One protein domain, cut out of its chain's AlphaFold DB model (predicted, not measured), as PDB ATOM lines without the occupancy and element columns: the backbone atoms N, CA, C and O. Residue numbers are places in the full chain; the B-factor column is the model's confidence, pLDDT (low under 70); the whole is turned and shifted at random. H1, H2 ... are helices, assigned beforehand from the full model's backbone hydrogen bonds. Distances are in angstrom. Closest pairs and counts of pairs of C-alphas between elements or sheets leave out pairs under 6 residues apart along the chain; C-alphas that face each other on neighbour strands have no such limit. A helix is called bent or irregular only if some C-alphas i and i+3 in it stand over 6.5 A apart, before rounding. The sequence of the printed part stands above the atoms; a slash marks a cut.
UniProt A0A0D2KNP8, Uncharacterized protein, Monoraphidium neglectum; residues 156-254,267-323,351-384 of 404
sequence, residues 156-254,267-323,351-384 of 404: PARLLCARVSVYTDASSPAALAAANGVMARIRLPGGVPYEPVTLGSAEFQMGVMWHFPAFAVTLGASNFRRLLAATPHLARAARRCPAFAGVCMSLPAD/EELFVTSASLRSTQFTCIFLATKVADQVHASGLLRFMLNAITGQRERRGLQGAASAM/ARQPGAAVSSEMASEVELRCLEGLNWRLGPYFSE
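What this domain is: This is residues 156 to 254, 267 to 323 and 351 to 384 of the 404 residues of an uncharacterized protein of Monoraphidium neglectum (UniProt A0A0D2KNP8). Two helices, H4 and the long H7, cross in the middle of a helical body, and H2, H3, H5, H8a and H9 pack round them, mostly at crossed angles. Residues 314 to 323 of H8 stick out as an arm at one end, and the short H1 lies far out at the other. The printed part has 190 residues with nine named helices, H1 to H9 along the chain, and no named strand: the class is all helix. The whole is compact, with a radius of gyration of the C-alphas of 16.9 A, and elongated, spanning 60 by 37 by 31 A.

How they stand to each other: H7, residues 267 to 292, and H4, residues 214 to 230, are the hubs, touching five helices each. They touch at a steep tilt of 53 degrees, opposite ways, with their closest C-alphas, of Gly 220 and Ile 284, 3.8 A apart. H8, residues 299 to 323, was assigned as one helix by its hydrogen bonds but is bent, with C-alphas 308 and 311 6.5 A apart; its arms are H8a, residues 299 to 308, and H8b, residues 311 to 323. H7, with residues 274 to 285 alone, touches H8a in a helical hairpin, at a shallow tilt of 23 degrees; the closest C-alphas, of Ser 278 and Leu 304, are 6.2 A apart. H9, residues 360 to 373, touches H7 with residues 366 to 370 alone, about perpendicular at 80 degrees; the closest C-alphas, of Thr 282 and Glu 367, are 6.1 A apart. H2, residues 173 to 183, touches residues 214 to 219 of H4 alone, closest at the C-alphas of Ala 179 and Phe 215, 4.9 A. H3, residues 202 to 210, touches residues 214 to 221 of H4 alone, closest at the C-alphas of Gly 207 and Val 217, 5.8 A. H5, residues 232 to 239, touches H6, residues 242 to 249, closest at the C-alphas of Ala 238 and Phe 244, 5.7 A. H1, residues 156 to 162, and H8b touch no helix. Every O i to N i+4 pair is within hydrogen-bond range in H1 to H5, H7, H8a, H8b and H9, but 2 of 4 in H6.

Where its parts are: H7 runs 37.1 A from C-alpha 267 at (-9.766, 2.690, -142.540) to C-alpha 292. H4 is 24.4 A long, H9 20.1 A, H8b 17.5 A and H2 15.2 A. H6 is irregular, with C-alphas 243 and 246 7.7 A apart. H9 ends with C-alpha 373 at (-35.446, 3.662, -141.642).

The domain as a whole: The C-alphas farthest apart, of Met 323 and Glu 384, are 62.5 A apart. Cuts leave gaps of 28.3 A between C-alphas 254 and 267 and 27.3 A between C-alphas 323 and 351. The link from H2 to H3 is long. pLDDT is under 70 in residues 156 to 168, 310 to 323, 351 to 354 and 381 to 384.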
ATOM      1  N   PRO A 156     -52.832  12.110-117.824       51.41
ATOM      2  CA  PRO A 156     -52.009  11.512-116.765       51.41
ATOM      3  C   PRO A 156     -50.580  11.171-117.201       51.41
ATOM      4  O   PRO A 156     -49.645  11.422-116.446       51.41
ATOM      5  N   ALA A 157     -50.386  10.642-118.415       50.97
ATOM      6  CA  ALA A 157     -49.053  10.358-118.951       50.97
ATOM      7  C   ALA A 157     -48.283  11.664-119.192       50.97
ATOM      8  O   ALA A 157     -47.130  11.792-118.791       50.97
ATOM      9  N   ARG A 158     -48.962  12.680-119.739       52.09
ATOM     10  CA  ARG A 158     -48.416  14.033-119.894       52.09
ATOM     11  C   ARG A 158     -48.128  14.702-118.546       52.09
ATOM     12  O   ARG A 158     -47.103  15.359-118.435       52.09
ATOM     13  N   LEU A 159     -48.954  14.502-117.511       51.34
ATOM     14  CA  LEU A 159     -48.720  15.021-116.152       51.34
ATOM     15  C   LEU A 159     -47.582  14.300-115.421       51.34
ATOM     16  O   LEU A 159     -46.823  14.949-114.704       51.34
ATOM     17  N   LEU A 160     -47.443  12.984-115.599       51.62
ATOM     18  CA  LEU A 160     -46.318  12.210-115.069       51.62
ATOM     19  C   LEU A 160     -45.008  12.589-115.763       51.62
ATOM     20  O   LEU A 160     -43.977  12.651-115.105       51.62
ATOM     21  N   CYS A 161     -45.050  12.921-117.052       49.78
ATOM     22  CA  CYS A 161     -43.915  13.499-117.764       49.78
ATOM     23  C   CYS A 161     -43.623  14.943-117.307       49.78
ATOM     24  O   CYS A 161     -42.473  15.283-117.049       49.78
ATOM     25  N   ALA A 162     -44.651  15.776-117.120       48.75
ATOM     26  CA  ALA A 162     -44.505  17.188-116.755       48.75
ATOM     27  C   ALA A 162     -44.056  17.425-115.301       48.75
ATOM     28  O   ALA A 162     -43.515  18.484-114.993       48.75
ATOM     29  N   ARG A 163     -44.271  16.467-114.388       48.22
ATOM     30  CA  ARG A 163     -43.880  16.604-112.973       48.22
ATOM     31  C   ARG A 163     -42.430  16.241-112.667       48.22
ATOM     32  O   ARG A 163     -42.019  16.398-111.518       48.22
ATOM     33  N   VAL A 164     -41.659  15.737-113.628       50.56
ATOM     34  CA  VAL A 164     -40.392  15.076-113.310       50.56
ATOM     35  C   VAL A 164     -39.231  15.712-114.066       50.56
ATOM     36  O   VAL A 164     -39.231  15.810-115.288       50.56
ATOM     37  N   SER A 165     -38.194  16.041-113.295       56.31
ATOM     38  CA  SER A 165     -36.819  16.420-113.661       56.31
ATOM     39  C   SER A 165     -36.153  15.604-114.793       56.31
ATOM     40  O   SER A 165     -35.018  15.896-115.165       56.31
ATOM     41  N   VAL A 166     -36.818  14.581-115.345       58.38
ATOM     42  CA  VAL A 166     -36.340  13.762-116.471       58.38
ATOM     43  C   VAL A 166     -36.171  14.590-117.749       58.38
ATOM     44  O   VAL A 166     -35.309  14.271-118.567       58.38
ATOM     45  N   TYR A 167     -36.971  15.649-117.907       64.25
ATOM     46  CA  TYR A 167     -36.920  16.551-119.063       64.25
ATOM     47  C   TYR A 167     -35.939  17.716-118.899       64.25
ATOM     48  O   TYR A 167     -35.754  18.489-119.829       64.25
ATOM     49  N   THR A 168     -35.305  17.874-117.734       67.00
ATOM     50  CA  THR A 168     -34.495  19.070-117.453       67.00
ATOM     51  C   THR A 168     -33.060  18.765-117.058       67.00
ATOM     52  O   THR A 168     -32.183  19.571-117.354       67.00
ATOM     53  N   ASP A 169     -32.783  17.614-116.435       81.50
ATOM     54  CA  ASP A 169     -31.423  17.283-116.009       81.50
ATOM     55  C   ASP A 169     -30.774  16.242-116.927       81.50
ATOM     56  O   ASP A 169     -30.976  15.032-116.803       81.50
ATOM     57  N   ALA A 170     -29.969  16.745-117.862       74.44
ATOM     58  CA  ALA A 170     -29.173  15.954-118.797       74.44
ATOM     59  C   ALA A 170     -28.055  15.139-118.122       74.44
ATOM     60  O   ALA A 170     -27.540  14.187-118.707       74.44
ATOM     61  N   SER A 171     -27.658  15.525-116.905       83.88
ATOM     62  CA  SER A 171     -26.463  15.024-116.219       83.88
ATOM     63  C   SER A 171     -26.746  14.160-114.999       83.88
ATOM     64  O   SER A 171     -25.864  13.427-114.551       83.88
ATOM     65  N   SER A 172     -27.970  14.194-114.476       92.12
ATOM     66  CA  SER A 172     -28.327  13.451-113.275       92.12
ATOM     67  C   SER A 172     -28.477  11.949-113.534       92.12
ATOM     68  O   SER A 172     -29.334  11.525-114.320       92.12
ATOM     69  N   PRO A 173     -27.736  11.101-112.793       93.56
ATOM     70  CA  PRO A 173     -27.961   9.660-112.797       93.56
ATOM     71  C   PRO A 173     -29.384   9.265-112.390       93.56
ATOM     72  O   PRO A 173     -29.917   8.281-112.898       93.56
ATOM     73  N   ALA A 174     -30.017  10.037-111.498       92.38
ATOM     74  CA  ALA A 174     -31.391   9.792-111.072       92.38
ATOM     75  C   ALA A 174     -32.393  10.097-112.198       92.38
ATOM     76  O   ALA A 174     -33.333   9.328-112.401       92.38
ATOM     77  N   ALA A 175     -32.159  11.163-112.974       91.62
ATOM     78  CA  ALA A 175     -32.959  11.474-114.157       91.62
ATOM     79  C   ALA A 175     -32.827  10.373-115.222       91.62
ATOM     80  O   ALA A 175     -33.837   9.916-115.757       91.62
ATOM     81  N   LEU A 176     -31.610   9.869-115.461       94.50
ATOM     82  CA  LEU A 176     -31.384   8.729-116.357       94.50
ATOM     83  C   LEU A 176     -32.081   7.452-115.875       94.50
ATOM     84  O   LEU A 176     -32.716   6.760-116.670       94.50
ATOM     85  N   ALA A 177     -32.002   7.137-114.581       94.56
ATOM     86  CA  ALA A 177     -32.682   5.978-114.007       94.56
ATOM     87  C   ALA A 177     -34.210   6.080-114.156       94.56
ATOM     88  O   ALA A 177     -34.856   5.109-114.554       94.56
ATOM     89  N   ALA A 178     -34.782   7.262-113.909       92.50
ATOM     90  CA  ALA A 178     -36.203   7.521-114.117       92.50
ATOM     91  C   ALA A 178     -36.599   7.385-115.598       92.50
ATOM     92  O   ALA A 178     -37.574   6.697-115.902       92.50
ATOM     93  N   ALA A 179     -35.816   7.960-116.520       93.25
ATOM     94  CA  ALA A 179     -36.022   7.837-117.965       93.25
ATOM     95  C   ALA A 179     -36.019   6.371-118.423       93.25
ATOM     96  O   ALA A 179     -36.946   5.924-119.098       93.25
ATOM     97  N   ASN A 180     -35.018   5.600-117.988       95.31
ATOM     98  CA  ASN A 180     -34.928   4.163-118.240       95.31
ATOM     99  C   ASN A 180     -36.157   3.414-117.706       95.31
ATOM    100  O   ASN A 180     -36.694   2.551-118.396       95.31
ATOM    101  N   GLY A 181     -36.617   3.754-116.498       93.62
ATOM    102  CA  GLY A 181     -37.800   3.152-115.886       93.62
ATOM    103  C   GLY A 181     -39.095   3.438-116.651       93.62
ATOM    104  O   GLY A 181     -39.947   2.557-116.750       93.62
ATOM    105  N   VAL A 182     -39.235   4.639-117.222       91.19
ATOM    106  CA  VAL A 182     -40.361   4.996-118.100       91.19
ATOM    107  C   VAL A 182     -40.272   4.226-119.416       91.19
ATOM    108  O   VAL A 182     -41.221   3.536-119.784       91.19
ATOM    109  N   MET A 183     -39.124   4.278-120.095       93.00
ATOM    110  CA  MET A 183     -38.918   3.616-121.387       93.00
ATOM    111  C   MET A 183     -39.094   2.095-121.321       93.00
ATOM    112  O   MET A 183     -39.636   1.507-122.251       93.00
ATOM    113  N   ALA A 184     -38.722   1.453-120.210       92.62
ATOM    114  CA  ALA A 184     -38.909   0.014-120.016       92.62
ATOM    115  C   ALA A 184     -40.386  -0.426-119.951       92.62
ATOM    116  O   ALA A 184     -40.684  -1.598-120.165       92.62
ATOM    117  N   ARG A 185     -41.318   0.492-119.653       89.88
ATOM    118  CA  ARG A 185     -42.768   0.209-119.593       89.88
ATOM    119  C   ARG A 185     -43.471   0.432-120.929       89.88
ATOM    120  O   ARG A 185     -44.630   0.058-121.087       89.88
ATOM    121  N   ILE A 186     -42.789   1.069-121.870       87.12
ATOM    122  CA  ILE A 186     -43.332   1.446-123.166       87.12
ATOM    123  C   ILE A 186     -43.181   0.284-124.145       87.12
ATOM    124  O   ILE A 186     -42.117  -0.324-124.254       87.12
ATOM    125  N   ARG A 187     -44.222   0.038-124.947       84.62
ATOM    126  CA  ARG A 187     -44.117  -0.852-126.106       84.62
ATOM    127  C   ARG A 187     -43.515  -0.103-127.290       84.62
ATOM    128  O   ARG A 187     -44.096   0.843-127.821       84.62
ATOM    129  N   LEU A 188     -42.327  -0.535-127.694       85.88
ATOM    130  CA  LEU A 188     -41.633   0.005-128.855       85.88
ATOM    131  C   LEU A 188     -42.103  -0.707-130.135       85.88
ATOM    132  O   LEU A 188     -42.345  -1.917-130.115       85.88
ATOM    133  N   PRO A 189     -42.231   0.009-131.265       85.94
ATOM    134  CA  PRO A 189     -42.588  -0.620-132.531       85.94
ATOM    135  C   PRO A 189     -41.494  -1.568-133.024       85.94
ATOM    136  O   PRO A 189     -40.308  -1.375-132.749       85.94
ATOM    137  N   GLY A 190     -41.915  -2.585-133.776       84.38
ATOM    138  CA  GLY A 190     -41.029  -3.621-134.309       84.38
ATOM    139  C   GLY A 190     -40.625  -4.686-133.288       84.38
ATOM    140  O   GLY A 190     -39.747  -5.486-133.581       84.38
ATOM    141  N   GLY A 191     -41.222  -4.692-132.087       86.38
ATOM    142  CA  GLY A 191     -40.945  -5.704-131.062       86.38
ATOM    143  C   GLY A 191     -39.515  -5.667-130.513       86.38
ATOM    144  O   GLY A 191     -39.093  -6.609-129.847       86.38
ATOM    145  N   VAL A 192     -38.761  -4.597-130.785       90.69
ATOM    146  CA  VAL A 192     -37.382  -4.450-130.316       90.69
ATOM    147  C   VAL A 192     -37.406  -4.165-128.810       90.69
ATOM    148  O   VAL A 192     -38.010  -3.166-128.403       90.69
ATOM    149  N   PRO A 193     -36.772  -5.004-127.971       91.50
ATOM    150  CA  PRO A 193     -36.758  -4.787-126.533       91.50
ATOM    151  C   PRO A 193     -35.999  -3.504-126.193       91.50
ATOM    152  O   PRO A 193     -34.965  -3.188-126.788       91.50
ATOM    153  N   TYR A 194     -36.514  -2.764-125.211       94.06
ATOM    154  CA  TYR A 194     -35.796  -1.621-124.667       94.06
ATOM    155  C   TYR A 194     -34.596  -2.097-123.844       94.06
ATOM    156  O   TYR A 194     -34.745  -2.919-122.939       94.06
ATOM    157  N   GLU A 195     -33.420  -1.541-124.123       95.31
ATOM    158  CA  GLU A 195     -32.216  -1.763-123.328       95.31
ATOM    159  C   GLU A 195     -31.856  -0.469-122.581       95.31
ATOM    160  O   GLU A 195     -31.690   0.576-123.224       95.31
ATOM    161  N   PRO A 196     -31.725  -0.511-121.242       96.38
ATOM    162  CA  PRO A 196     -31.396   0.665-120.451       96.38
ATOM    163  C   PRO A 196     -30.073   1.320-120.859       96.38
ATOM    164  O   PRO A 196     -29.048   0.660-121.033       96.38
ATOM    165  N   VAL A 197     -30.077   2.649-120.941       96.38
ATOM    166  CA  VAL A 197     -28.864   3.444-121.156       96.38
ATOM    167  C   VAL A 197     -28.079   3.516-119.848       96.38
ATOM    168  O   VAL A 197     -28.621   3.901-118.810       96.38
ATOM    169  N   THR A 198     -26.798   3.157-119.887       95.94
ATOM    170  CA  THR A 198     -25.906   3.188-118.718       95.94
ATOM    171  C   THR A 198     -25.130   4.504-118.642       95.94
ATOM    172  O   THR A 198     -24.909   5.166-119.657       95.94
ATOM    173  N   LEU A 199     -24.645   4.879-117.454       95.69
ATOM    174  CA  LEU A 199     -23.839   6.099-117.263       95.69
ATOM    175  C   LEU A 199     -22.504   6.071-118.033       95.69
ATOM    176  O   LEU A 199     -21.965   7.113-118.398       95.69
ATOM    177  N   GLY A 200     -21.963   4.876-118.287       94.62
ATOM    178  CA  GLY A 200     -20.740   4.685-119.074       94.62
ATOM    179  C   GLY A 200     -20.975   4.619-120.585       94.62
ATOM    180  O   GLY A 200     -20.014   4.536-121.346       94.62
ATOM    181  N   SER A 201     -22.235   4.623-121.027       94.88
ATOM    182  CA  SER A 201     -22.573   4.568-122.448       94.88
ATOM    183  C   SER A 201     -22.200   5.869-123.157       94.88
ATOM    184  O   SER A 201     -22.233   6.956-122.574       94.88
ATOM    185  N   ALA A 202     -21.870   5.770-124.441       92.62
ATOM    186  CA  ALA A 202     -21.579   6.951-125.241       92.62
ATOM    187  C   ALA A 202     -22.816   7.850-125.367       92.62
ATOM    188  O   ALA A 202     -22.692   9.065-125.317       92.62
ATOM    189  N   GLU A 203     -24.001   7.250-125.454       95.12
ATOM    190  CA  GLU A 203     -25.295   7.918-125.526       95.12
ATOM    191  C   GLU A 203     -25.505   8.874-124.354       95.12
ATOM    192  O   GLU A 203     -25.855  10.033-124.570       95.12
ATOM    193  N   PHE A 204     -25.233   8.417-123.128       95.44
ATOM    194  CA  PHE A 204     -25.327   9.273-121.951       95.44
ATOM    195  C   PHE A 204     -24.285  10.389-121.977       95.44
ATOM    196  O   PHE A 204     -24.642  11.551-121.821       95.44
ATOM    197  N   GLN A 205     -23.016  10.067-122.248       94.44
ATOM    198  CA  GLN A 205     -21.945  11.072-122.315       94.44
ATOM    199  C   GLN A 205     -22.239  12.163-123.356       94.44
ATOM    200  O   GLN A 205     -21.962  13.340-123.142       94.44
ATOM    201  N   MET A 206     -22.854  11.777-124.471       90.94
ATOM    202  CA  MET A 206     -23.322  12.693-125.504       90.94
ATOM    203  C   MET A 206     -24.479  13.552-125.008       90.94
ATOM    204  O   MET A 206     -24.456  14.761-125.212       90.94
ATOM    205  N   GLY A 207     -25.459  12.954-124.330       93.12
ATOM    206  CA  GLY A 207     -26.547  13.689-123.694       93.12
ATOM    207  C   GLY A 207     -26.046  14.763-122.735       93.12
ATOM    208  O   GLY A 207     -26.452  15.913-122.850       93.12
ATOM    209  N   VAL A 208     -25.084  14.419-121.875       93.62
ATOM    210  CA  VAL A 208     -24.435  15.370-120.962       93.62
ATOM    211  C   VAL A 208     -23.733  16.485-121.735       93.62
ATOM    212  O   VAL A 208     -23.950  17.657-121.446       93.62
ATOM    213  N   MET A 209     -22.922  16.131-122.737       93.06
ATOM    214  CA  MET A 209     -22.148  17.087-123.537       93.06
ATOM    215  C   MET A 209     -23.028  18.108-124.272       93.06
ATOM    216  O   MET A 209     -22.621  19.254-124.440       93.06
ATOM    217  N   TRP A 210     -24.216  17.695-124.713       92.38
ATOM    218  CA  TRP A 210     -25.162  18.536-125.452       92.38
ATOM    219  C   TRP A 210     -26.313  19.068-124.596       92.38
ATOM    220  O   TRP A 210     -27.207  19.724-125.127       92.38
ATOM    221  N   HIS A 211     -26.298  18.791-123.291       92.75
ATOM    222  CA  HIS A 211     -27.383  19.106-122.364       92.75
ATOM    223  C   HIS A 211     -28.757  18.590-122.827       92.75
ATOM    224  O   HIS A 211     -29.780  19.244-122.629       92.75
ATOM    225  N   PHE A 212     -28.795  17.402-123.433       92.94
ATOM    226  CA  PHE A 212     -30.050  16.757-123.797       92.94
ATOM    227  C   PHE A 212     -30.694  16.082-122.596       92.94
ATOM    228  O   PHE A 212     -30.006  15.358-121.871       92.94
ATOM    229  N   PRO A 213     -32.014  16.223-122.415       93.31
ATOM    230  CA  PRO A 213     -32.693  15.568-121.315       93.31
ATOM    231  C   PRO A 213     -32.513  14.057-121.331       93.31
ATOM    232  O   PRO A 213     -32.505  13.418-122.388       93.31
ATOM    233  N   ALA A 214     -32.428  13.470-120.139       93.88
ATOM    234  CA  ALA A 214     -32.238  12.036-119.974       93.88
ATOM    235  C   ALA A 214     -33.288  11.216-120.746       93.88
ATOM    236  O   ALA A 214     -32.957  10.198-121.358       93.88
ATOM    237  N   PHE A 215     -34.540  11.691-120.790       93.62
ATOM    238  CA  PHE A 215     -35.590  11.054-121.585       93.62
ATOM    239  C   PHE A 215     -35.256  11.030-123.083       93.62
ATOM    240  O   PHE A 215     -35.299   9.964-123.698       93.62
ATOM    241  N   ALA A 216     -34.850  12.163-123.665       93.81
ATOM    242  CA  ALA A 216     -34.478  12.249-125.075       93.81
ATOM    243  C   ALA A 216     -33.284  11.339-125.413       93.81
ATOM    244  O   ALA A 216     -33.281  10.684-126.454       93.81
ATOM    245  N   VAL A 217     -32.311  11.216-124.506       95.56
ATOM    246  CA  VAL A 217     -31.183  10.282-124.656       95.56
ATOM    247  C   VAL A 217     -31.669   8.832-124.708       95.56
ATOM    248  O   VAL A 217     -31.309   8.093-125.625       95.56
ATOM    249  N   THR A 218     -32.519   8.419-123.762       95.69
ATOM    250  CA  THR A 218     -33.061   7.048-123.727       95.69
ATOM    251  C   THR A 218     -33.939   6.723-124.937       95.69
ATOM    252  O   THR A 218     -33.806   5.652-125.536       95.69
ATOM    253  N   LEU A 219     -34.779   7.670-125.363       95.19
ATOM    254  CA  LEU A 219     -35.601   7.545-126.562       95.19
ATOM    255  C   LEU A 219     -34.731   7.485-127.825       95.19
ATOM    256  O   LEU A 219     -34.950   6.632-128.681       95.19
ATOM    257  N   GLY A 220     -33.696   8.317-127.919       96.50
ATOM    258  CA  GLY A 220     -32.739   8.310-129.023       96.50
ATOM    259  C   GLY A 220     -31.947   7.009-129.132       96.50
ATOM    260  O   GLY A 220     -31.779   6.473-130.227       96.50
ATOM    261  N   ALA A 221     -31.522   6.446-128.002       96.50
ATOM    262  CA  ALA A 221     -30.861   5.145-127.958       96.50
ATOM    263  C   ALA A 221     -31.802   4.003-128.392       96.50
ATOM    264  O   ALA A 221     -31.375   3.051-129.051       96.50
ATOM    265  N   SER A 222     -33.092   4.102-128.059       96.00
ATOM    266  CA  SER A 222     -34.130   3.194-128.561       96.00
ATOM    267  C   SER A 222     -34.353   3.355-130.071       96.00
ATOM    268  O   SER A 222     -34.378   2.358-130.794       96.00
ATOM    269  N   ASN A 223     -34.438   4.593-130.574       96.88
ATOM    270  CA  ASN A 223     -34.523   4.893-132.008       96.88
ATOM    271  C   ASN A 223     -33.361   4.243-132.762       96.88
ATOM    272  O   ASN A 223     -33.576   3.553-133.750       96.88
ATOM    273  N   PHE A 224     -32.135   4.383-132.263       97.38
ATOM    274  CA  PHE A 224     -30.970   3.791-132.909       97.38
ATOM    275  C   PHE A 224     -31.057   2.258-132.997       97.38
ATOM    276  O   PHE A 224     -30.838   1.692-134.064       97.38
ATOM    277  N   ARG A 225     -31.455   1.571-131.917       95.81
ATOM    278  CA  ARG A 225     -31.644   0.108-131.933       95.81
ATOM    279  C   ARG A 225     -32.735  -0.332-132.905       95.81
ATOM    280  O   ARG A 225     -32.539  -1.295-133.643       95.81
ATOM    281  N   ARG A 226     -33.860   0.385-132.940       95.62
ATOM    282  CA  ARG A 226     -34.945   0.130-133.900       95.62
ATOM    283  C   ARG A 226     -34.488   0.327-135.337       95.62
ATOM    284  O   ARG A 226     -34.782  -0.510-136.181       95.62
ATOM    285  N   LEU A 227     -33.717   1.380-135.593       96.81
ATOM    286  CA  LEU A 227     -33.139   1.645-136.904       96.81
ATOM    287  C   LEU A 227     -32.194   0.514-137.336       96.81
ATOM    288  O   LEU A 227     -32.272   0.064-138.476       96.81
ATOM    289  N   LEU A 228     -31.351   0.002-136.428       96.25
ATOM    290  CA  LEU A 228     -30.508  -1.167-136.702       96.25
ATOM    291  C   LEU A 228     -31.351  -2.412-137.012       96.25
ATOM    292  O   LEU A 228     -31.067  -3.101-137.988       96.25
ATOM    293  N   ALA A 229     -32.400  -2.683-136.232       94.50
ATOM    294  CA  ALA A 229     -33.292  -3.820-136.471       94.50
ATOM    295  C   ALA A 229     -34.027  -3.720-137.821       94.50
ATOM    296  O   ALA A 229     -34.161  -4.721-138.519       94.50
ATOM    297  N   ALA A 230     -34.454  -2.517-138.210       94.56
ATOM    298  CA  ALA A 230     -35.139  -2.256-139.477       94.56
ATOM    299  C   ALA A 230     -34.194  -2.218-140.691       94.56
ATOM    300  O   ALA A 230     -34.639  -2.384-141.824       94.56
ATOM    301  N   THR A 231     -32.891  -2.011-140.471       95.19
ATOM    302  CA  THR A 231     -31.913  -1.746-141.533       95.19
ATOM    303  C   THR A 231     -30.765  -2.769-141.497       95.19
ATOM    304  O   THR A 231     -29.695  -2.493-140.940       95.19
ATOM    305  N   PRO A 232     -30.908  -3.951-142.137       93.06
ATOM    306  CA  PRO A 232     -29.951  -5.057-142.005       93.06
ATOM    307  C   PRO A 232     -28.511  -4.723-142.416       93.06
ATOM    308  O   PRO A 232     -27.553  -5.274-141.876       93.06
ATOM    309  N   HIS A 233     -28.312  -3.827-143.385       92.75
ATOM    310  CA  HIS A 233     -26.968  -3.400-143.783       92.75
ATOM    311  C   HIS A 233     -26.289  -2.535-142.708       92.75
ATOM    312  O   HIS A 233     -25.094  -2.701-142.467       92.75
ATOM    313  N   LEU A 234     -27.049  -1.689-142.008       94.81
ATOM    314  CA  LEU A 234     -26.553  -0.887-140.893       94.81
ATOM    315  C   LEU A 234     -26.269  -1.765-139.663       94.81
ATOM    316  O   LEU A 234     -25.229  -1.606-139.030       94.81
ATOM    317  N   ALA A 235     -27.123  -2.755-139.373       94.62
ATOM    318  CA  ALA A 235     -26.853  -3.755-138.335       94.62
ATOM    319  C   ALA A 235     -25.577  -4.560-138.619       94.62
ATOM    320  O   ALA A 235     -24.758  -4.755-137.721       94.62
ATOM    321  N   ARG A 236     -25.363  -4.988-139.871       92.56
ATOM    322  CA  ARG A 236     -24.114  -5.652-140.286       92.56
ATOM    323  C   ARG A 236     -22.894  -4.764-140.064       92.56
ATOM    324  O   ARG A 236     -21.893  -5.238-139.537       92.56
ATOM    325  N   ALA A 237     -22.981  -3.488-140.435       94.19
ATOM    326  CA  ALA A 237     -21.930  -2.512-140.172       94.19
ATOM    327  C   ALA A 237     -21.647  -2.375-138.663       94.19
ATOM    328  O   ALA A 237     -20.495  -2.473-138.248       94.19
ATOM    329  N   ALA A 238     -22.690  -2.247-137.837       95.44
ATOM    330  CA  ALA A 238     -22.566  -2.139-136.383       95.44
ATOM    331  C   ALA A 238     -21.919  -3.375-135.744       95.44
ATOM    332  O   ALA A 238     -21.016  -3.231-134.924       95.44
ATOM    333  N   ARG A 239     -22.291  -4.587-136.180       94.00
ATOM    334  CA  ARG A 239     -21.695  -5.844-135.689       94.00
ATOM    335  C   ARG A 239     -20.202  -5.967-136.010       94.00
ATOM    336  O   ARG A 239     -19.481  -6.631-135.274       94.00
ATOM    337  N   ARG A 240     -19.725  -5.324-137.082       93.38
ATOM    338  CA  ARG A 240     -18.295  -5.285-137.444       93.38
ATOM    339  C   ARG A 240     -17.509  -4.226-136.660       93.38
ATOM    340  O   ARG A 240     -16.286  -4.195-136.756       93.38
ATOM    341  N   CYS A 241     -18.176  -3.370-135.883       94.88
ATOM    342  CA  CYS A 241     -17.545  -2.315-135.098       94.88
ATOM    343  C   CYS A 241     -17.562  -2.654-133.593       94.88
ATOM    344  O   CYS A 241     -18.624  -2.600-132.971       94.88
ATOM    345  N   PRO A 242     -16.398  -2.887-132.949       94.06
ATOM    346  CA  PRO A 242     -16.327  -3.238-131.524       94.06
ATOM    347  C   PRO A 242     -17.007  -2.226-130.591       94.06
ATOM    348  O   PRO A 242     -17.594  -2.603-129.580       94.06
ATOM    349  N   ALA A 243     -16.994  -0.939-130.954       93.12
ATOM    350  CA  ALA A 243     -17.631   0.133-130.186       93.12
ATOM    351  C   ALA A 243     -19.162  -0.001-130.060       93.12
ATOM    352  O   ALA A 243     -19.753   0.646-129.198       93.12
ATOM    353  N   PHE A 244     -19.794  -0.815-130.910       95.31
ATOM    354  CA  PHE A 244     -21.238  -1.053-130.935       95.31
ATOM    355  C   PHE A 244     -21.607  -2.488-130.538       95.31
ATOM    356  O   PHE A 244     -22.781  -2.848-130.598       95.31
ATOM    357  N   ALA A 245     -20.640  -3.296-130.082       93.19
ATOM    358  CA  ALA A 245     -20.868  -4.695-129.724       93.19
ATOM    359  C   ALA A 245     -22.002  -4.855-128.700       93.19
ATOM    360  O   ALA A 245     -22.878  -5.688-128.905       93.19
ATOM    361  N   GLY A 246     -22.037  -4.008-127.660       92.06
ATOM    362  CA  GLY A 246     -23.102  -4.023-126.650       92.06
ATOM    363  C   GLY A 246     -24.493  -3.803-127.249       92.06
ATOM    364  O   GLY A 246     -25.390  -4.604-127.020       92.06
ATOM    365  N   VAL A 247     -24.637  -2.796-128.117       93.38
ATOM    366  CA  VAL A 247     -25.908  -2.472-128.791       93.38
ATOM    367  C   VAL A 247     -26.382  -3.621-129.690       93.38
ATOM    368  O   VAL A 247     -27.578  -3.850-129.843       93.38
ATOM    369  N   CYS A 248     -25.454  -4.362-130.298       93.50
ATOM    370  CA  CYS A 248     -25.787  -5.466-131.192       93.50
ATOM    371  C   CYS A 248     -26.187  -6.767-130.481       93.50
ATOM    372  O   CYS A 248     -26.760  -7.640-131.140       93.50
ATOM    373  N   MET A 249     -25.898  -6.920-129.183       91.12
ATOM    374  CA  MET A 249     -26.256  -8.127-128.423       91.12
ATOM    375  C   MET A 249     -27.769  -8.273-128.236       91.12
ATOM    376  O   MET A 249     -28.266  -9.390-128.147       91.12
ATOM    377  N   SER A 250     -28.507  -7.161-128.214       87.62
ATOM    378  CA  SER A 250     -29.960  -7.151-128.022       87.62
ATOM    379  C   SER A 250     -30.762  -7.198-129.330       87.62
ATOM    380  O   SER A 250     -31.991  -7.155-129.292       87.62
ATOM    381  N   LEU A 251     -30.099  -7.211-130.493       90.25
ATOM    382  CA  LEU A 251     -30.780  -7.211-131.790       90.25
ATOM    383  C   LEU A 251     -31.290  -8.617-132.150       90.25
ATOM    384  O   LEU A 251     -30.566  -9.587-131.910       90.25
ATOM    385  N   PRO A 252     -32.470  -8.741-132.793       86.38
ATOM    386  CA  PRO A 252     -33.032 -10.028-133.204       86.38
ATOM    387  C   PRO A 252     -32.041 -10.870-134.012       86.38
ATOM    388  O   PRO A 252     -31.361 -10.350-134.907       86.38
ATOM    389  N   ALA A 253     -31.982 -12.172-133.722       82.69
ATOM    390  CA  ALA A 253     -31.083 -13.111-134.392       82.69
ATOM    391  C   ALA A 253     -31.338 -13.202-135.905       82.69
ATOM    392  O   ALA A 253     -30.406 -13.466-136.649       82.69
ATOM    393  N   ASP A 254     -32.543 -12.877-136.375       75.12
ATOM    394  CA  ASP A 254     -32.887 -12.891-137.805       75.12
ATOM    395  C   ASP A 254     -32.113 -11.839-138.621       75.12
ATOM    396  O   ASP A 254     -31.991 -11.939-139.839       75.12
ATOM    397  N   GLU A 267      -9.161   1.522-141.897       91.38
ATOM    398  CA  GLU A 267      -9.766   2.690-142.540       91.38
ATOM    399  C   GLU A 267     -11.282   2.518-142.706       91.38
ATOM    400  O   GLU A 267     -12.060   3.395-142.318       91.38
ATOM    401  N   GLU A 268     -11.728   1.362-143.198       92.56
ATOM    402  CA  GLU A 268     -13.157   1.078-143.324       92.56
ATOM    403  C   GLU A 268     -13.836   1.010-141.952       92.56
ATOM    404  O   GLU A 268     -14.959   1.490-141.794       92.56
ATOM    405  N   LEU A 269     -13.171   0.450-140.937       92.81
ATOM    406  CA  LEU A 269     -13.686   0.394-139.571       92.81
ATOM    407  C   LEU A 269     -13.824   1.797-138.970       92.81
ATOM    408  O   LEU A 269     -14.832   2.098-138.326       92.81
ATOM    409  N   PHE A 270     -12.852   2.673-139.219       90.12
ATOM    410  CA  PHE A 270     -12.903   4.077-138.822       90.12
ATOM    411  C   PHE A 270     -14.103   4.793-139.448       90.12
ATOM    412  O   PHE A 270     -14.905   5.406-138.739       90.12
ATOM    413  N   VAL A 271     -14.234   4.682-140.768       91.19
ATOM    414  CA  VAL A 271     -15.308   5.266-141.573       91.19
ATOM    415  C   VAL A 271     -16.675   4.768-141.111       91.19
ATOM    416  O   VAL A 271     -17.597   5.555-140.880       91.19
ATOM    417  N   THR A 272     -16.795   3.453-140.936       93.25
ATOM    418  CA  THR A 272     -18.041   2.800-140.541       93.25
ATOM    419  C   THR A 272     -18.429   3.232-139.135       93.25
ATOM    420  O   THR A 272     -19.573   3.610-138.892       93.25
ATOM    421  N   SER A 273     -17.461   3.276-138.215       93.38
ATOM    422  CA  SER A 273     -17.690   3.762-136.858       93.38
ATOM    423  C   SER A 273     -18.124   5.228-136.839       93.38
ATOM    424  O   SER A 273     -18.975   5.578-136.027       93.38
ATOM    425  N   ALA A 274     -17.552   6.087-137.687       91.81
ATOM    426  CA  ALA A 274     -17.949   7.490-137.770       91.81
ATOM    427  C   ALA A 274     -19.386   7.633-138.291       91.81
ATOM    428  O   ALA A 274     -20.175   8.374-137.711       91.81
ATOM    429  N   SER A 275     -19.746   6.871-139.326       93.94
ATOM    430  CA  SER A 275     -21.103   6.844-139.885       93.94
ATOM    431  C   SER A 275     -22.138   6.375-138.853       93.94
ATOM    432  O   SER A 275     -23.130   7.060-138.613       93.94
ATOM    433  N   LEU A 276     -21.858   5.277-138.141       96.00
ATOM    434  CA  LEU A 276     -22.729   4.762-137.079       96.00
ATOM    435  C   LEU A 276     -22.897   5.754-135.925       96.00
ATOM    436  O   LEU A 276     -24.000   5.899-135.402       96.00
ATOM    437  N   ARG A 277     -21.828   6.463-135.538       95.38
ATOM    438  CA  ARG A 277     -21.914   7.535-134.534       95.38
ATOM    439  C   ARG A 277     -22.787   8.676-135.036       95.38
ATOM    440  O   ARG A 277     -23.684   9.082-134.315       95.38
ATOM    441  N   SER A 278     -22.589   9.149-136.264       95.44
ATOM    442  CA  SER A 278     -23.445  10.185-136.852       95.44
ATOM    443  C   SER A 278     -24.920   9.784-136.808       95.44
ATOM    444  O   SER A 278     -25.739  10.543-136.304       95.44
ATOM    445  N   THR A 279     -25.248   8.557-137.219       97.06
ATOM    446  CA  THR A 279     -26.613   8.022-137.140       97.06
ATOM    447  C   THR A 279     -27.139   7.958-135.703       97.06
ATOM    448  O   THR A 279     -28.251   8.408-135.440       97.06
ATOM    449  N   GLN A 280     -26.342   7.467-134.751       96.75
ATOM    450  CA  GLN A 280     -26.717   7.417-133.334       96.75
ATOM    451  C   GLN A 280     -27.036   8.814-132.771       96.75
ATOM    452  O   GLN A 280     -28.022   8.979-132.054       96.75
ATOM    453  N   PHE A 281     -26.242   9.830-133.118       95.12
ATOM    454  CA  PHE A 281     -26.483  11.213-132.693       95.12
ATOM    455  C   PHE A 281     -27.726  11.799-133.349       95.12
ATOM    456  O   PHE A 281     -28.517  12.451-132.671       95.12
ATOM    457  N   THR A 282     -27.929  11.537-134.639       97.00
ATOM    458  CA  THR A 282     -29.143  11.945-135.344       97.00
ATOM    459  C   THR A 282     -30.386  11.343-134.690       97.00
ATOM    460  O   THR A 282     -31.363  12.054-134.479       97.00
ATOM    461  N   CYS A 283     -30.350  10.074-134.268       97.44
ATOM    462  CA  CYS A 283     -31.454   9.450-133.537       97.44
ATOM    463  C   CYS A 283     -31.774  10.145-132.201       97.44
ATOM    464  O   CYS A 283     -32.951  10.263-131.850       97.44
ATOM    465  N   ILE A 284     -30.759  10.621-131.468       95.75
ATOM    466  CA  ILE A 284     -30.937  11.390-130.222       95.75
ATOM    467  C   ILE A 284     -31.471  12.793-130.514       95.75
ATOM    468  O   ILE A 284     -32.409  13.238-129.861       95.75
ATOM    469  N   PHE A 285     -30.952  13.464-131.540       95.38
ATOM    470  CA  PHE A 285     -31.479  14.750-131.991       95.38
ATOM    471  C   PHE A 285     -32.960  14.649-132.396       95.38
ATOM    472  O   PHE A 285     -33.786  15.443-131.950       95.38
ATOM    473  N   LEU A 286     -33.342  13.618-133.149       95.75
ATOM    474  CA  LEU A 286     -34.745  13.354-133.480       95.75
ATOM    475  C   LEU A 286     -35.599  13.135-132.223       95.75
ATOM    476  O   LEU A 286     -36.722  13.626-132.145       95.75
ATOM    477  N   ALA A 287     -35.062  12.456-131.208       94.56
ATOM    478  CA  ALA A 287     -35.749  12.301-129.931       94.56
ATOM    479  C   ALA A 287     -35.936  13.639-129.193       94.56
ATOM    480  O   ALA A 287     -37.000  13.843-128.617       94.56
ATOM    481  N   THR A 288     -34.976  14.570-129.258       92.56
ATOM    482  CA  THR A 288     -35.142  15.921-128.677       92.56
ATOM    483  C   THR A 288     -36.219  16.743-129.383       92.56
ATOM    484  O   THR A 288     -36.965  17.466-128.725       92.56
ATOM    485  N   LYS A 289     -36.384  16.576-130.705       91.88
ATOM    486  CA  LYS A 289     -37.497  17.202-131.438       91.88
ATOM    487  C   LYS A 289     -38.849  16.718-130.918       91.88
ATOM    488  O   LYS A 289     -39.759  17.518-130.740       91.88
ATOM    489  N   VAL A 290     -38.966  15.418-130.647       90.31
ATOM    490  CA  VAL A 290     -40.211  14.806-130.160       90.31
ATOM    491  C   VAL A 290     -40.476  15.123-128.689       90.31
ATOM    492  O   VAL A 290     -41.612  15.415-128.328       90.31
ATOM    493  N   ALA A 291     -39.453  15.035-127.838       87.69
ATOM    494  CA  ALA A 291     -39.594  15.170-126.392       87.69
ATOM    495  C   ALA A 291     -39.751  16.629-125.945       87.69
ATOM    496  O   ALA A 291     -40.639  16.923-125.150       87.69
ATOM    497  N   ASP A 292     -38.925  17.527-126.485       81.38
ATOM    498  CA  ASP A 292     -38.777  18.891-125.967       81.38
ATOM    499  C   ASP A 292     -39.260  19.961-126.949       81.38
ATOM    500  O   ASP A 292     -39.170  21.151-126.656       81.38
ATOM    501  N   GLN A 293     -39.749  19.561-128.132       78.06
ATOM    502  CA  GLN A 293     -40.118  20.489-129.207       78.06
ATOM    503  C   GLN A 293     -38.951  21.424-129.585       78.06
ATOM    504  O   GLN A 293     -39.159  22.564-130.004       78.06
ATOM    505  N   VAL A 294     -37.702  20.963-129.455       75.38
ATOM    506  CA  VAL A 294     -36.523  21.766-129.807       75.38
ATOM    507  C   VAL A 294     -36.356  21.782-131.324       75.38
ATOM    508  O   VAL A 294     -35.987  20.786-131.941       75.38
ATOM    509  N   HIS A 295     -36.595  22.945-131.927       73.94
ATOM    510  CA  HIS A 295     -36.443  23.185-133.365       73.94
ATOM    511  C   HIS A 295     -35.215  24.064-133.623       73.94
ATOM    512  O   HIS A 295     -35.309  25.145-134.198       73.94
ATOM    513  N   ALA A 296     -34.043  23.623-133.162       83.31
ATOM    514  CA  ALA A 296     -32.795  24.334-133.417       83.31
ATOM    515  C   ALA A 296     -32.269  23.975-134.815       83.31
ATOM    516  O   ALA A 296     -31.600  22.952-135.011       83.31
ATOM    517  N   SER A 297     -32.596  24.808-135.806       84.38
ATOM    518  CA  SER A 297     -32.030  24.693-137.149       84.38
ATOM    519  C   SER A 297     -30.497  24.751-137.069       84.38
ATOM    520  O   SER A 297     -29.908  25.565-136.365       84.38
ATOM    521  N   GLY A 298     -29.822  23.810-137.732       92.00
ATOM    522  CA  GLY A 298     -28.358  23.729-137.725       92.00
ATOM    523  C   GLY A 298     -27.717  23.063-136.499       92.00
ATOM    524  O   GLY A 298     -26.528  22.748-136.576       92.00
ATOM    525  N   LEU A 299     -28.457  22.748-135.424       93.75
ATOM    526  CA  LEU A 299     -27.892  22.038-134.265       93.75
ATOM    527  C   LEU A 299     -27.326  20.672-134.667       93.75
ATOM    528  O   LEU A 299     -26.178  20.369-134.350       93.75
ATOM    529  N   LEU A 300     -28.073  19.888-135.450       95.12
ATOM    530  CA  LEU A 300     -27.589  18.600-135.952       95.12
ATOM    531  C   LEU A 300     -26.295  18.757-136.758       95.12
ATOM    532  O   LEU A 300     -25.327  18.032-136.542       95.12
ATOM    533  N   ARG A 301     -26.237  19.749-137.651       95.25
ATOM    534  CA  ARG A 301     -25.030  20.053-138.429       95.25
ATOM    535  C   ARG A 301     -23.848  20.379-137.514       95.25
ATOM    536  O   ARG A 301     -22.735  19.919-137.771       95.25
ATOM    537  N   PHE A 302     -24.064  21.175-136.472       94.56
ATOM    538  CA  PHE A 302     -23.029  21.516-135.499       94.56
ATOM    539  C   PHE A 302     -22.558  20.282-134.715       94.56
ATOM    540  O   PHE A 302     -21.353  20.049-134.614       94.56
ATOM    541  N   MET A 303     -23.485  19.431-134.266       93.81
ATOM    542  CA  MET A 303     -23.171  18.170-133.590       93.81
ATOM    543  C   MET A 303     -22.334  17.240-134.464       93.81
ATOM    544  O   MET A 303     -21.295  16.745-134.028       93.81
ATOM    545  N   LEU A 304     -22.751  17.037-135.714       94.06
ATOM    546  CA  LEU A 304     -22.040  16.178-136.656       94.06
ATOM    547  C   LEU A 304     -20.632  16.717-136.942       94.06
ATOM    548  O   LEU A 304     -19.673  15.951-136.906       94.06
ATOM    549  N   ASN A 305     -20.484  18.036-137.114       93.19
ATOM    550  CA  ASN A 305     -19.175  18.679-137.259       93.19
ATOM    551  C   ASN A 305     -18.264  18.480-136.043       93.19
ATOM    552  O   ASN A 305     -17.064  18.269-136.211       93.19
ATOM    553  N   ALA A 306     -18.805  18.534-134.825       91.00
ATOM    554  CA  ALA A 306     -18.019  18.313-133.617       91.00
ATOM    555  C   ALA A 306     -17.456  16.882-133.568       91.00
ATOM    556  O   ALA A 306     -16.291  16.685-133.228       91.00
ATOM    557  N   ILE A 307     -18.244  15.884-133.972       87.88
ATOM    558  CA  ILE A 307     -17.820  14.474-133.970       87.88
ATOM    559  C   ILE A 307     -16.785  14.213-135.068       87.88
ATOM    560  O   ILE A 307     -15.812  13.491-134.840       87.88
ATOM    561  N   THR A 308     -16.964  14.807-136.251       85.12
ATOM    562  CA  THR A 308     -16.052  14.605-137.385       85.12
ATOM    563  C   THR A 308     -14.769  15.433-137.267       85.12
ATOM    564  O   THR A 308     -13.708  14.965-137.668       85.12
ATOM    565  N   GLY A 309     -14.832  16.642-136.691       75.31
ATOM    566  CA  GLY A 309     -13.721  17.602-136.637       75.31
ATOM    567  C   GLY A 309     -12.760  17.446-135.451       75.31
ATOM    568  O   GLY A 309     -11.604  17.860-135.528       75.31
ATOM    569  N   GLN A 310     -13.175  16.811-134.348       63.81
ATOM    570  CA  GLN A 310     -12.314  16.621-133.163       63.81
ATOM    571  C   GLN A 310     -11.115  15.688-133.417       63.81
ATOM    572  O   GLN A 310     -10.124  15.721-132.683       63.81
ATOM    573  N   ARG A 311     -11.177  14.844-134.453       55.47
ATOM    574  CA  ARG A 311     -10.191  13.776-134.662       55.47
ATOM    575  C   ARG A 311      -8.955  14.227-135.434       55.47
ATOM    576  O   ARG A 311      -7.870  13.720-135.169       55.47
ATOM    577  N   GLU A 312      -9.087  15.235-136.291       58.34
ATOM    578  CA  GLU A 312      -7.972  15.797-137.064       58.34
ATOM    579  C   GLU A 312      -6.938  16.471-136.146       58.34
ATOM    580  O   GLU A 312      -5.731  16.281-136.290       58.34
ATOM    581  N   ARG A 313      -7.408  17.137-135.079       55.78
ATOM    582  CA  ARG A 313      -6.533  17.747-134.064       55.78
ATOM    583  C   ARG A 313      -5.785  16.714-133.220       55.78
ATOM    584  O   ARG A 313      -4.618  16.927-132.899       55.78
ATOM    585  N   ARG A 314      -6.423  15.585-132.888       57.53
ATOM    586  CA  ARG A 314      -5.777  14.498-132.128       57.53
ATOM    587  C   ARG A 314      -4.840  13.657-132.988       57.53
ATOM    588  O   ARG A 314      -3.815  13.230-132.478       57.53
ATOM    589  N   GLY A 315      -5.151  13.450-134.268       57.16
ATOM    590  CA  GLY A 315      -4.250  12.793-135.215       57.16
ATOM    591  C   GLY A 315      -2.956  13.583-135.394       57.16
ATOM    592  O   GLY A 315      -1.879  13.013-135.292       57.16
ATOM    593  N   LEU A 316      -3.049  14.909-135.527       56.03
ATOM    594  CA  LEU A 316      -1.875  15.782-135.601       56.03
ATOM    595  C   LEU A 316      -1.106  15.859-134.272       56.03
ATOM    596  O   LEU A 316       0.119  15.828-134.287       56.03
ATOM    597  N   GLN A 317      -1.781  15.894-133.117       57.81
ATOM    598  CA  GLN A 317      -1.104  15.899-131.807       57.81
ATOM    599  C   GLN A 317      -0.484  14.544-131.436       57.81
ATOM    600  O   GLN A 317       0.604  14.496-130.856       57.81
ATOM    601  N   GLY A 318      -1.147  13.445-131.791       56.25
ATOM    602  CA  GLY A 318      -0.662  12.081-131.611       56.25
ATOM    603  C   GLY A 318       0.482  11.758-132.567       56.25
ATOM    604  O   GLY A 318       1.490  11.230-132.123       56.25
ATOM    605  N   ALA A 319       0.385  12.157-133.840       54.22
ATOM    606  CA  ALA A 319       1.467  12.020-134.813       54.22
ATOM    607  C   ALA A 319       2.654  12.938-134.494       54.22
ATOM    608  O   ALA A 319       3.788  12.511-134.654       54.22
ATOM    609  N   ALA A 320       2.440  14.153-133.976       56.34
ATOM    610  CA  ALA A 320       3.528  15.001-133.478       56.34
ATOM    611  C   ALA A 320       4.206  14.408-132.227       56.34
ATOM    612  O   ALA A 320       5.421  14.521-132.072       56.34
ATOM    613  N   SER A 321       3.448  13.731-131.355       52.09
ATOM    614  CA  SER A 321       4.006  13.023-130.192       52.09
ATOM    615  C   SER A 321       4.702  11.712-130.580       52.09
ATOM    616  O   SER A 321       5.749  11.392-130.027       52.09
ATOM    617  N   ALA A 322       4.180  10.988-131.574       47.78
ATOM    618  CA  ALA A 322       4.768   9.760-132.107       47.78
ATOM    619  C   ALA A 322       5.987  10.033-133.008       47.78
ATOM    620  O   ALA A 322       6.959   9.286-132.950       47.78
ATOM    621  N   MET A 323       6.014  11.144-133.757       49.53
ATOM    622  CA  MET A 323       7.207  11.608-134.486       49.53
ATOM    623  C   MET A 323       8.344  12.021-133.546       49.53
ATOM    624  O   MET A 323       9.504  11.962-133.943       49.53
ATOM    625  N   ALA A 351     -18.620   7.241-146.362       51.41
ATOM    626  CA  ALA A 351     -17.228   7.465-145.996       51.41
ATOM    627  C   ALA A 351     -16.617   8.775-146.506       51.41
ATOM    628  O   ALA A 351     -15.840   8.789-147.460       51.41
ATOM    629  N   ARG A 352     -17.005   9.899-145.912       61.34
ATOM    630  CA  ARG A 352     -16.484  11.192-146.344       61.34
ATOM    631  C   ARG A 352     -14.975  11.270-146.104       61.34
ATOM    632  O   ARG A 352     -14.487  10.725-145.112       61.34
ATOM    633  N   GLN A 353     -14.264  12.010-146.963       64.62
ATOM    634  CA  GLN A 353     -12.876  12.381-146.694       64.62
ATOM    635  C   GLN A 353     -12.764  13.017-145.294       64.62
ATOM    636  O   GLN A 353     -13.549  13.923-144.975       64.62
ATOM    637  N   PRO A 354     -11.826  12.550-144.453       66.00
ATOM    638  CA  PRO A 354     -11.574  13.145-143.147       66.00
ATOM    639  C   PRO A 354     -11.305  14.652-143.290       66.00
ATOM    640  O   PRO A 354     -10.564  15.054-144.180       66.00
ATOM    641  N   GLY A 355     -11.919  15.481-142.440       72.50
ATOM    642  CA  GLY A 355     -11.621  16.923-142.345       72.50
ATOM    643  C   GLY A 355     -12.600  17.869-143.054       72.50
ATOM    644  O   GLY A 355     -12.655  19.057-142.742       72.50
ATOM    645  N   ALA A 356     -13.456  17.377-143.951       84.69
ATOM    646  CA  ALA A 356     -14.425  18.250-144.610       84.69
ATOM    647  C   ALA A 356     -15.623  18.576-143.681       84.69
ATOM    648  O   ALA A 356     -16.231  17.683-143.086       84.69
ATOM    649  N   ALA A 357     -15.993  19.859-143.568       90.44
ATOM    650  CA  ALA A 357     -17.082  20.328-142.699       90.44
ATOM    651  C   ALA A 357     -18.462  19.858-143.190       90.44
ATOM    652  O   ALA A 357     -18.782  19.973-144.372       90.44
ATOM    653  N   VAL A 358     -19.295  19.279-142.325       92.88
ATOM    654  CA  VAL A 358     -20.666  18.809-142.610       92.88
ATOM    655  C   VAL A 358     -21.518  19.983-143.085       92.88
ATOM    656  O   VAL A 358     -21.637  20.990-142.378       92.88
ATOM    657  N   SER A 359     -22.060  19.871-144.304       94.31
ATOM    658  CA  SER A 359     -22.985  20.850-144.878       94.31
ATOM    659  C   SER A 359     -24.381  20.694-144.265       94.31
ATOM    660  O   SER A 359     -24.675  19.703-143.598       94.31
ATOM    661  N   SER A 360     -25.251  21.686-144.469       94.62
ATOM    662  CA  SER A 360     -26.644  21.575-144.015       94.62
ATOM    663  C   SER A 360     -27.380  20.441-144.728       94.62
ATOM    664  O   SER A 360     -28.088  19.683-144.083       94.62
ATOM    665  N   GLU A 361     -27.159  20.302-146.034       95.31
ATOM    666  CA  GLU A 361     -27.761  19.258-146.865       95.31
ATOM    667  C   GLU A 361     -27.388  17.855-146.375       95.31
ATOM    668  O   GLU A 361     -28.264  17.022-146.183       95.31
ATOM    669  N   MET A 362     -26.110  17.627-146.048       93.31
ATOM    670  CA  MET A 362     -25.656  16.346-145.495       93.31
ATOM    671  C   MET A 362     -26.312  16.027-144.150       93.31
ATOM    672  O   MET A 362     -26.655  14.880-143.884       93.31
ATOM    673  N   ALA A 363     -26.479  17.029-143.282       95.50
ATOM    674  CA  ALA A 363     -27.157  16.829-142.005       95.50
ATOM    675  C   ALA A 363     -28.630  16.442-142.218       95.50
ATOM    676  O   ALA A 363     -29.092  15.475-141.613       95.50
ATOM    677  N   SER A 364     -29.329  17.141-143.117       95.31
ATOM    678  CA  SER A 364     -30.716  16.837-143.487       95.31
ATOM    679  C   SER A 364     -30.860  15.464-144.145       95.31
ATOM    680  O   SER A 364     -31.829  14.764-143.881       95.31
ATOM    681  N   GLU A 365     -29.898  15.044-144.966       95.69
ATOM    682  CA  GLU A 365     -29.908  13.728-145.609       95.69
ATOM    683  C   GLU A 365     -29.778  12.597-144.579       95.69
ATOM    684  O   GLU A 365     -30.533  11.625-144.619       95.69
ATOM    685  N   VAL A 366     -28.851  12.720-143.622       95.62
ATOM    686  CA  VAL A 366     -28.717  11.732-142.540       95.62
ATOM    687  C   VAL A 366     -29.981  11.710-141.680       95.62
ATOM    688  O   VAL A 366     -30.428  10.633-141.287       95.62
ATOM    689  N   GLU A 367     -30.566  12.876-141.398       96.50
ATOM    690  CA  GLU A 367     -31.845  12.988-140.697       96.50
ATOM    691  C   GLU A 367     -32.971  12.255-141.432       96.50
ATOM    692  O   GLU A 367     -33.630  11.399-140.838       96.50
ATOM    693  N   LEU A 368     -33.138  12.531-142.726       96.81
ATOM    694  CA  LEU A 368     -34.163  11.928-143.568       96.81
ATOM    695  C   LEU A 368     -34.020  10.405-143.627       96.81
ATOM    696  O   LEU A 368     -34.985   9.693-143.370       96.81
ATOM    697  N   ARG A 369     -32.806   9.889-143.841       96.62
ATOM    698  CA  ARG A 369     -32.566   8.437-143.863       96.62
ATOM    699  C   ARG A 369     -32.858   7.769-142.515       96.62
ATOM    700  O   ARG A 369     -33.319   6.629-142.476       96.62
ATOM    701  N   CYS A 370     -32.606   8.458-141.398       97.44
ATOM    702  CA  CYS A 370     -32.990   7.948-140.078       97.44
ATOM    703  C   CYS A 370     -34.514   7.895-139.920       97.44
ATOM    704  O   CYS A 370     -35.027   6.925-139.368       97.44
ATOM    705  N   LEU A 371     -35.233   8.914-140.401       96.94
ATOM    706  CA  LEU A 371     -36.696   8.949-140.385       96.94
ATOM    707  C   LEU A 371     -37.292   7.834-141.247       96.94
ATOM    708  O   LEU A 371     -38.142   7.091-140.761       96.94
ATOM    709  N   GLU A 372     -36.799   7.662-142.472       96.69
ATOM    710  CA  GLU A 372     -37.215   6.596-143.389       96.69
ATOM    711  C   GLU A 372     -36.971   5.207-142.793       96.69
ATOM    712  O   GLU A 372     -37.886   4.388-142.739       96.69
ATOM    713  N   GLY A 373     -35.770   4.949-142.264       95.69
ATOM    714  CA  GLY A 373     -35.446   3.662-141.642       95.69
ATOM    715  C   GLY A 373     -36.219   3.388-140.345       95.69
ATOM    716  O   GLY A 373     -36.376   2.236-139.947       95.69
ATOM    717  N   LEU A 374     -36.748   4.428-139.694       95.62
ATOM    718  CA  LEU A 374     -37.678   4.316-138.566       95.62
ATOM    719  C   LEU A 374     -39.147   4.262-138.998       95.62
ATOM    720  O   LEU A 374     -40.029   4.229-138.137       95.62
ATOM    721  N   ASN A 375     -39.424   4.277-140.304       94.81
ATOM    722  CA  ASN A 375     -40.760   4.406-140.873       94.81
ATOM    723  C   ASN A 375     -41.540   5.588-140.265       94.81
ATOM    724  O   ASN A 375     -42.715   5.464-139.929       94.81
ATOM    725  N   TRP A 376     -40.852   6.710-140.026       94.62
ATOM    726  CA  TRP A 376     -41.389   7.927-139.405       94.62
ATOM    727  C   TRP A 376     -41.929   7.741-137.971       94.62
ATOM    728  O   TRP A 376     -42.552   8.638-137.406       94.62
ATOM    729  N   ARG A 377     -41.654   6.596-137.326       92.06
ATOM    730  CA  ARG A 377     -42.138   6.251-135.979       92.06
ATOM    731  C   ARG A 377     -41.103   6.599-134.912       92.06
ATOM    732  O   ARG A 377     -40.419   5.728-134.377       92.06
ATOM    733  N   LEU A 378     -40.992   7.876-134.564       90.88
ATOM    734  CA  LEU A 378     -40.025   8.335-133.555       90.88
ATOM    735  C   LEU A 378     -40.461   8.062-132.109       90.88
ATOM    736  O   LEU A 378     -39.614   7.852-131.243       90.88
ATOM    737  N   GLY A 379     -41.768   8.054-131.846       81.62
ATOM    738  CA  GLY A 379     -42.315   8.017-130.497       81.62
ATOM    739  C   GLY A 379     -42.691   6.622-129.979       81.62
ATOM    740  O   GLY A 379     -42.821   5.672-130.756       81.62
ATOM    741  N   PRO A 380     -42.875   6.502-128.656       71.81
ATOM    742  CA  PRO A 380     -43.529   5.355-128.036       71.81
ATOM    743  C   PRO A 380     -44.975   5.192-128.529       71.81
ATOM    744  O   PRO A 380     -45.696   6.183-128.643       71.81
ATOM    745  N   TYR A 381     -45.422   3.952-128.763       64.75
ATOM    746  CA  TYR A 381     -46.856   3.680-128.871       64.75
ATOM    747  C   TYR A 381     -47.422   3.662-127.463       64.75
ATOM    748  O   TYR A 381     -47.143   2.747-126.684       64.75
ATOM    749  N   PHE A 382     -48.234   4.657-127.137       58.28
ATOM    750  CA  PHE A 382     -49.214   4.450-126.089       58.28
ATOM    751  C   PHE A 382     -50.260   3.531-126.716       58.28
ATOM    752  O   PHE A 382     -50.967   3.926-127.633       58.28
ATOM    753  N   SER A 383     -50.305   2.271-126.277       52.97
ATOM    754  CA  SER A 383     -51.343   1.314-126.692       52.97
ATOM    755  C   SER A 383     -52.760   1.797-126.357       52.97
ATOM    756  O   SER A 383     -53.733   1.196-126.788       52.97
ATOM    757  N   GLU A 384     -52.854   2.878-125.586       49.25
ATOM    758  CA  GLU A 384     -54.056   3.611-125.223       49.25
ATOM    759  C   GLU A 384     -54.218   4.871-126.084       49.25
ATOM    760  O   GLU A 384     -54.556   5.927-125.558       49.25
TER     761      GLU A 384